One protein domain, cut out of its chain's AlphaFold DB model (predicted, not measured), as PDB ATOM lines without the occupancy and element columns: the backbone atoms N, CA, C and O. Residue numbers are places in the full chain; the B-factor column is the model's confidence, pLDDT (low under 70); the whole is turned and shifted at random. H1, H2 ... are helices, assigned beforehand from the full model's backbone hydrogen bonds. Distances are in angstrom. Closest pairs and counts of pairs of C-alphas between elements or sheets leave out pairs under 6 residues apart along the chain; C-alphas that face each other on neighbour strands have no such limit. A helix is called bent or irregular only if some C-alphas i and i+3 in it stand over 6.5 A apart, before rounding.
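Overview. This is residues 3 to 64 of the 157 residues of an uncharacterized protein of Sporomusa sp. KB1 (UniProt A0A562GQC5). Two long helices meet near their ends as a narrow V: H1 makes the longer arm, the chain turns over in a two-residue link, and H2 folds back as the shorter arm. The two arms come near each other close to the turn and spread away from it, with most of each standing free. The printed part has 62 residues with two named helices, H1 then H2, and no named strand; the class is all helix. It is extended, with a radius of gyration of the C-alphas of 16.8 A, and its C-alphas span 55 by 26 by 7 A.

Along the chain. H1 takes residues 3 to 37 and is 51.2 A long from C-alpha 3 at (83.192, 147.349, 176.534) to C-alpha 37 at (105.069, 164.995, 219.342). After a tight link of 2 residues, H2 takes residues 40 to 63 and is 37.1 A long, ending with C-alpha 63 at (104.263, 136.210, 193.862). H2 is irregular, but only just: C-alphas 41 and 44 are 6.55 A apart. It has a kink of 29 degrees near residue 47.

Arrangement. H1 and H2 are close but not clearly touching, with 2 pairs of C-alphas within 8 A. Their closest C-alphas, those of Phe 35 and Met 43, are 7.2 A apart. The helices run opposite ways at a shallow tilt of 17 degrees, where the line of H2 is a rough one. Their centres are 18.2 A apart. Residues 3 to 30 of H1 stand free, and so do residues 47 to 64, of which 47 to 63 belong to H2. In H1 every O i to N i+4 pair is within hydrogen-bond range; in H2 12 of 20 are.

Size, cuts and confidence. The two C-alphas farthest apart, those of Gly 3 and Asn 41, are 55.5 A apart, while those of Gly 3 and Gly 64 are 26.5 A apart. The printed part has no cut and no long link. Its mean pLDDT is 71.4, and 26 residues are under 70: residues 3 to 5, residue 7, residues 35 to 51 and residues 60 to 64.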
ATOM      1  N   GLY A   3      82.074 146.558 175.997       48.00
ATOM      2  CA  GLY A   3      83.192 147.349 176.534       48.00
ATOM      3  C   GLY A   3      82.851 148.158 177.791       48.00
ATOM      4  O   GLY A   3      83.648 148.210 178.718       48.00
ATOM      5  N   GLU A   4      81.624 148.677 177.904       53.41
ATOM      6  CA  GLU A   4      81.199 149.492 179.058       53.41
ATOM      7  C   GLU A   4      81.175 148.721 180.390       53.41
ATOM      8  O   GLU A   4      81.348 149.300 181.464       53.41
ATOM      9  N   SER A   5      80.942 147.406 180.339       59.88
ATOM     10  CA  SER A   5      80.910 146.561 181.540       59.88
ATOM     11  C   SER A   5      82.312 146.196 182.032       59.88
ATOM     12  O   SER A   5      82.537 146.080 183.236       59.88
ATOM     13  N   GLU A   6      83.267 146.073 181.111       71.12
ATOM     14  CA  GLU A   6      84.670 145.813 181.423       71.12
ATOM     15  C   GLU A   6      85.361 147.084 181.925       71.12
ATOM     16  O   GLU A   6      86.071 147.052 182.931       71.12
ATOM     17  N   GLN A   7      85.064 148.227 181.305       69.38
ATOM     18  CA  GLN A   7      85.584 149.530 181.714       69.38
ATOM     19  C   GLN A   7      85.114 149.913 183.125       69.38
ATOM     20  O   GLN A   7      85.913 150.382 183.934       69.38
ATOM     21  N   ARG A   8      83.861 149.598 183.491       75.19
ATOM     22  CA  ARG A   8      83.366 149.761 184.870       75.19
ATOM     23  C   ARG A   8      84.060 148.845 185.882       75.19
ATOM     24  O   ARG A   8      84.253 149.254 187.023       75.19
ATOM     25  N   ARG A   9      84.457 147.629 185.494       74.69
ATOM     26  CA  ARG A   9      85.225 146.725 186.374       74.69
ATOM     27  C   ARG A   9      86.654 147.225 186.582       74.69
ATOM     28  O   ARG A   9      87.106 147.249 187.722       74.69
ATOM     29  N   LYS A  10      87.314 147.698 185.519       73.94
ATOM     30  CA  LYS A  10      88.642 148.330 185.597       73.94
ATOM     31  C   LYS A  10      88.615 149.581 186.484       73.94
ATOM     32  O   LYS A  10      89.449 149.697 187.374       73.94
ATOM     33  N   MET A  11      87.598 150.435 186.338       79.50
ATOM     34  CA  MET A  11      87.385 151.605 187.207       79.50
ATOM     35  C   MET A  11      87.193 151.228 188.681       79.50
ATOM     36  O   MET A  11      87.796 151.850 189.546       79.50
ATOM     37  N   ARG A  12      86.409 150.186 188.993       78.06
ATOM     38  CA  ARG A  12      86.228 149.733 190.386       78.06
ATOM     39  C   ARG A  12      87.528 149.231 191.010       78.06
ATOM     40  O   ARG A  12      87.821 149.586 192.144       78.06
ATOM     41  N   MET A  13      88.313 148.454 190.266       74.88
ATOM     42  CA  MET A  13      89.626 147.979 190.723       74.88
ATOM     43  C   MET A  13      90.591 149.147 190.958       74.88
ATOM     44  O   MET A  13      91.277 149.181 191.974       74.88
ATOM     45  N   LEU A  14      90.587 150.136 190.059       79.56
ATOM     46  CA  LEU A  14      91.416 151.334 190.176       79.56
ATOM     47  C   LEU A  14      91.017 152.187 191.388       79.56
ATOM     48  O   LEU A  14      91.887 152.624 192.132       79.56
ATOM     49  N   MET A  15      89.718 152.363 191.646       82.00
ATOM     50  CA  MET A  15      89.257 153.079 192.840       82.00
ATOM     51  C   MET A  15      89.651 152.354 194.127       82.00
ATOM     52  O   MET A  15      90.135 153.002 195.046       82.00
ATOM     53  N   ILE A  16      89.505 151.027 194.192       80.50
ATOM     54  CA  ILE A  16      89.929 150.241 195.364       80.50
ATOM     55  C   ILE A  16      91.436 150.407 195.606       80.50
ATOM     56  O   ILE A  16      91.846 150.623 196.745       80.50
ATOM     57  N   ALA A  17      92.248 150.379 194.546       81.69
ATOM     58  CA  ALA A  17      93.685 150.614 194.651       81.69
ATOM     59  C   ALA A  17      94.001 152.029 195.167       81.69
ATOM     60  O   ALA A  17      94.803 152.179 196.084       81.69
ATOM     61  N   ILE A  18      93.329 153.059 194.641       85.56
ATOM     62  CA  ILE A  18      93.504 154.450 195.084       85.56
ATOM     63  C   ILE A  18      93.103 154.618 196.554       85.56
ATOM     64  O   ILE A  18      93.856 155.212 197.320       85.56
ATOM     65  N   PHE A  19      91.963 154.064 196.980       83.25
ATOM     66  CA  PHE A  19      91.540 154.110 198.383       83.25
ATOM     67  C   PHE A  19      92.533 153.400 199.307       83.25
ATOM     68  O   PHE A  19      92.834 153.919 200.381       83.25
ATOM     69  N   GLY A  20      93.086 152.261 198.878       82.12
ATOM     70  CA  GLY A  20      94.152 151.571 199.604       82.12
ATOM     71  C   GLY A  20      95.393 152.449 199.774       82.12
ATOM     72  O   GLY A  20      95.891 152.597 200.887       82.12
ATOM     73  N   ILE A  21      95.843 153.105 198.701       84.75
ATOM     74  CA  ILE A  21      96.994 154.021 198.735       84.75
ATOM     75  C   ILE A  21      96.723 155.211 199.667       84.75
ATOM     76  O   ILE A  21      97.565 155.529 200.503       84.75
ATOM     77  N   ILE A  22      95.547 155.840 199.581       86.06
ATOM     78  CA  ILE A  22      95.174 156.973 200.443       86.06
ATOM     79  C   ILE A  22      95.142 156.555 201.918       86.06
ATOM     80  O   ILE A  22      95.652 157.286 202.763       86.06
ATOM     81  N   ALA A  23      94.598 155.378 202.240       81.81
ATOM     82  CA  ALA A  23      94.573 154.871 203.610       81.81
ATOM     83  C   ALA A  23      95.989 154.609 204.156       81.81
ATOM     84  O   ALA A  23      96.290 154.951 205.303       81.81
ATOM     85  N   VAL A  24      96.888 154.065 203.328       83.94
ATOM     86  CA  VAL A  24      98.298 153.844 203.687       83.94
ATOM     87  C   VAL A  24      99.031 155.173 203.893       83.94
ATOM     88  O   VAL A  24      99.751 155.329 204.879       83.94
ATOM     89  N   ILE A  25      98.824 156.160 203.020       83.81
ATOM     90  CA  ILE A  25      99.427 157.492 203.170       83.81
ATOM     91  C   ILE A  25      98.885 158.189 204.426       83.81
ATOM     92  O   ILE A  25      99.664 158.717 205.216       83.81
ATOM     93  N   GLY A  26      97.568 158.154 204.651       82.56
ATOM     94  CA  GLY A  26      96.925 158.796 205.799       82.56
ATOM     95  C   GLY A  26      97.388 158.222 207.138       82.56
ATOM     96  O   GLY A  26      97.729 158.973 208.049       82.56
ATOM     97  N   THR A  27      97.484 156.894 207.241       82.50
ATOM     98  CA  THR A  27      98.018 156.223 208.441       82.50
ATOM     99  C   THR A  27      99.501 156.527 208.653       82.50
ATOM    100  O   THR A  27      99.918 156.759 209.787       82.50
ATOM    101  N   SER A  28     100.287 156.631 207.577       81.38
ATOM    102  CA  SER A  28     101.706 157.008 207.644       81.38
ATOM    103  C   SER A  28     101.911 158.455 208.116       81.38
ATOM    104  O   SER A  28     102.800 158.720 208.924       81.38
ATOM    105  N   LEU A  29     101.072 159.395 207.663       82.31
ATOM    106  CA  LEU A  29     101.119 160.802 208.083       82.31
ATOM    107  C   LEU A  29     100.677 160.990 209.538       82.31
ATOM    108  O   LEU A  29     101.343 161.705 210.285       82.31
ATOM    109  N   ALA A  30      99.600 160.319 209.960       79.38
ATOM    110  CA  ALA A  30      99.135 160.354 211.347       79.38
ATOM    111  C   ALA A  30     100.202 159.806 212.310       79.38
ATOM    112  O   ALA A  30     100.455 160.382 213.368       79.38
ATOM    113  N   MET A  31     100.890 158.737 211.903       74.88
ATOM    114  CA  MET A  31     102.025 158.191 212.642       74.88
ATOM    115  C   MET A  31     103.189 159.181 212.697       74.88
ATOM    116  O   MET A  31     103.720 159.409 213.778       74.88
ATOM    117  N   MET A  32     103.551 159.836 211.585       75.25
ATOM    118  CA  MET A  32     104.597 160.870 211.593       75.25
ATOM    119  C   MET A  32     104.272 162.037 212.534       75.25
ATOM    120  O   MET A  32     105.151 162.477 213.270       75.25
ATOM    121  N   GLN A  33     103.022 162.507 212.570       77.94
ATOM    122  CA  GLN A  33     102.605 163.566 213.498       77.94
ATOM    123  C   GLN A  33     102.704 163.123 214.963       77.94
ATOM    124  O   GLN A  33     103.210 163.872 215.796       77.94
ATOM    125  N   TYR A  34     102.293 161.889 215.269       74.00
ATOM    126  CA  TYR A  34     102.446 161.306 216.604       74.00
ATOM    127  C   TYR A  34     103.925 161.170 217.014       74.00
ATOM    128  O   TYR A  34     104.283 161.454 218.157       74.00
ATOM    129  N   PHE A  35     104.800 160.805 216.070       64.94
ATOM    130  CA  PHE A  35     106.246 160.687 216.286       64.94
ATOM    131  C   PHE A  35     106.948 162.028 216.521       64.94
ATOM    132  O   PHE A  35     107.876 162.082 217.321       64.94
ATOM    133  N   ILE A  36     106.518 163.109 215.864       69.38
ATOM    134  CA  ILE A  36     107.076 164.452 216.102       69.38
ATOM    135  C   ILE A  36     106.722 164.944 217.516       69.38
ATOM    136  O   ILE A  36     107.510 165.653 218.137       69.38
ATOM    137  N   TYR A  37     105.558 164.546 218.039       69.44
ATOM    138  CA  TYR A  37     105.069 164.995 219.342       69.44
ATOM    139  C   TYR A  37     105.703 164.249 220.531       69.44
ATOM    140  O   TYR A  37     105.901 164.836 221.592       69.44
ATOM    141  N   ASN A  38     106.066 162.972 220.364       60.62
ATOM    142  CA  ASN A  38     106.635 162.137 221.425       60.62
ATOM    143  C   ASN A  38     108.112 161.799 221.153       60.62
ATOM    144  O   ASN A  38     108.410 160.891 220.389       60.62
ATOM    145  N   ASN A  39     109.005 162.538 221.820       63.97
ATOM    146  CA  ASN A  39     110.436 162.316 222.108       63.97
ATOM    147  C   ASN A  39     111.245 161.249 221.308       63.97
ATOM    148  O   ASN A  39     110.879 160.080 221.186       63.97
ATOM    149  N   PHE A  40     112.470 161.624 220.918       58.94
ATOM    150  CA  PHE A  40     113.392 160.954 219.972       58.94
ATOM    151  C   PHE A  40     113.663 159.440 220.196       58.94
ATOM    152  O   PHE A  40     114.030 158.727 219.261       58.94
ATOM    153  N   ASN A  41     113.447 158.908 221.404       57.91
ATOM    154  CA  ASN A  41     113.703 157.498 221.740       57.91
ATOM    155  C   ASN A  41     112.660 156.506 221.185       57.91
ATOM    156  O   ASN A  41     112.965 155.322 221.045       57.91
ATOM    157  N   ALA A  42     111.457 156.958 220.806       57.44
ATOM    158  CA  ALA A  42     110.436 156.091 220.202       57.44
ATOM    159  C   ALA A  42     110.764 155.692 218.745       57.44
ATOM    160  O   ALA A  42     110.257 154.689 218.235       57.44
ATOM    161  N   MET A  43     111.646 156.444 218.075       53.81
ATOM    162  CA  MET A  43     111.929 156.331 216.639       53.81
ATOM    163  C   MET A  43     112.596 154.999 216.244       53.81
ATOM    164  O   MET A  43     112.397 154.503 215.137       53.81
ATOM    165  N   ARG A  44     113.344 154.371 217.164       58.75
ATOM    166  CA  ARG A  44     114.014 153.080 216.918       58.75
ATOM    167  C   ARG A  44     113.064 151.881 216.932       58.75
ATOM    168  O   ARG A  44     113.313 150.917 216.221       58.75
ATOM    169  N   ILE A  45     111.980 151.942 217.704       61.19
ATOM    170  CA  ILE A  45     111.056 150.809 217.873       61.19
ATOM    171  C   ILE A  45     110.063 150.740 216.701       61.19
ATOM    172  O   ILE A  45     109.733 149.652 216.230       61.19
ATOM    173  N   GLY A  46     109.644 151.893 216.164       57.81
ATOM    174  CA  GLY A  46     108.717 151.958 215.029       57.81
ATOM    175  C   GLY A  46     109.282 151.378 213.728       57.81
ATOM    176  O   GLY A  46     108.575 150.677 213.005       57.81
ATOM    177  N   LEU A  47     110.570 151.597 213.441       60.06
ATOM    178  CA  LEU A  47     111.183 151.146 212.185       60.06
ATOM    179  C   LEU A  47     111.225 149.609 212.058       60.06
ATOM    180  O   LEU A  47     111.089 149.072 210.959       60.06
ATOM    181  N   CYS A  48     111.360 148.897 213.181       62.28
ATOM    182  CA  CYS A  48     111.461 147.436 213.211       62.28
ATOM    183  C   CYS A  48     110.131 146.716 212.936       62.28
ATOM    184  O   CYS A  48     110.150 145.573 212.491       62.28
ATOM    185  N   ILE A  49     108.987 147.367 213.170       65.81
ATOM    186  CA  ILE A  49     107.662 146.742 213.013       65.81
ATOM    187  C   ILE A  49     107.094 146.988 211.607       65.81
ATOM    188  O   ILE A  49     106.443 146.115 211.031       65.81
ATOM    189  N   PHE A  50     107.379 148.148 211.008       63.09
ATOM    190  CA  PHE A  50     106.812 148.521 209.708       63.09
ATOM    191  C   PHE A  50     107.577 147.957 208.505       63.09
ATOM    192  O   PHE A  50     106.947 147.585 207.513       63.09
ATOM    193  N   ALA A  51     108.903 147.824 208.597       68.81
ATOM    194  CA  ALA A  51     109.728 147.268 207.523       68.81
ATOM    195  C   ALA A  51     109.331 145.835 207.087       68.81
ATOM    196  O   ALA A  51     109.181 145.613 205.882       68.81
ATOM    197  N   PRO A  52     109.089 144.863 207.995       72.00
ATOM    198  CA  PRO A  52     108.716 143.508 207.577       72.00
ATOM    199  C   PRO A  52     107.303 143.430 206.976       72.00
ATOM    200  O   PRO A  52     107.059 142.618 206.085       72.00
ATOM    201  N   CYS A  53     106.376 144.295 207.402       72.19
ATOM    202  CA  CYS A  53     104.989 144.264 206.932       72.19
ATOM    203  C   CYS A  53     104.867 144.695 205.455       72.19
ATOM    204  O   CYS A  53     104.138 144.077 204.677       72.19
ATOM    205  N   TRP A  54     105.656 145.689 205.031       76.44
ATOM    206  CA  TRP A  54     105.728 146.111 203.625       76.44
ATOM    207  C   TRP A  54     106.366 145.053 202.721       76.44
ATOM    208  O   TRP A  54     105.898 144.854 201.601       76.44
ATOM    209  N   GLY A  55     107.379 144.331 203.215       76.69
ATOM    210  CA  GLY A  55     108.007 143.226 202.484       76.69
ATOM    211  C   GLY A  55     107.031 142.086 202.183       76.69
ATOM    212  O   GLY A  55     107.007 141.582 201.063       76.69
ATOM    213  N   ILE A  56     106.169 141.732 203.143       78.50
ATOM    214  CA  ILE A  56     105.141 140.692 202.969       78.50
ATOM    215  C   ILE A  56     104.065 141.138 201.968       78.50
ATOM    216  O   ILE A  56     103.665 140.350 201.114       78.50
ATOM    217  N   ILE A  57     103.624 142.400 202.019       77.88
ATOM    218  CA  ILE A  57     102.646 142.946 201.062       77.88
ATOM    219  C   ILE A  57     103.223 142.956 199.638       77.88
ATOM    220  O   ILE A  57     102.566 142.481 198.714       77.88
ATOM    221  N   LEU A  58     104.464 143.423 199.457       72.56
ATOM    222  CA  LEU A  58     105.160 143.382 198.164       72.56
ATOM    223  C   LEU A  58     105.345 141.947 197.663       72.56
ATOM    224  O   LEU A  58     105.090 141.677 196.492       72.56
ATOM    225  N   TYR A  59     105.717 141.015 198.543       73.62
ATOM    226  CA  TYR A  59     105.861 139.600 198.205       73.62
ATOM    227  C   TYR A  59     104.529 138.982 197.754       73.62
ATOM    228  O   TYR A  59     104.483 138.316 196.725       73.62
ATOM    229  N   LEU A  60     103.422 139.258 198.448       68.69
ATOM    230  CA  LEU A  60     102.091 138.779 198.054       68.69
ATOM    231  C   LEU A  60     101.594 139.414 196.744       68.69
ATOM    232  O   LEU A  60     100.934 138.740 195.950       68.69
ATOM    233  N   CYS A  61     101.930 140.681 196.488       65.25
ATOM    234  CA  CYS A  61     101.620 141.361 195.229       65.25
ATOM    235  C   CYS A  61     102.436 140.822 194.043       65.25
ATOM    236  O   CYS A  61     101.895 140.721 192.944       65.25
ATOM    237  N   ILE A  62     103.713 140.478 194.248       63.66
ATOM    238  CA  ILE A  62     104.620 139.996 193.193       63.66
ATOM    239  C   ILE A  62     104.427 138.496 192.926       63.66
ATOM    240  O   ILE A  62     104.388 138.086 191.768       63.66
ATOM    241  N   TYR A  63     104.278 137.676 193.971       61.94
ATOM    242  CA  TYR A  63     104.263 136.210 193.862       61.94
ATOM    243  C   TYR A  63     102.870 135.578 193.820       61.94
ATOM    244  O   TYR A  63     102.763 134.361 193.746       61.94
ATOM    245  N   GLY A  64     101.815 136.393 193.769       52.75
ATOM    246  CA  GLY A  64     100.586 136.034 193.072       52.75
ATOM    247  C   GLY A  64      99.769 134.904 193.699       52.75
ATOM    248  O   GLY A  64      99.993 133.716 193.479       52.75
TER     249      GLY A  64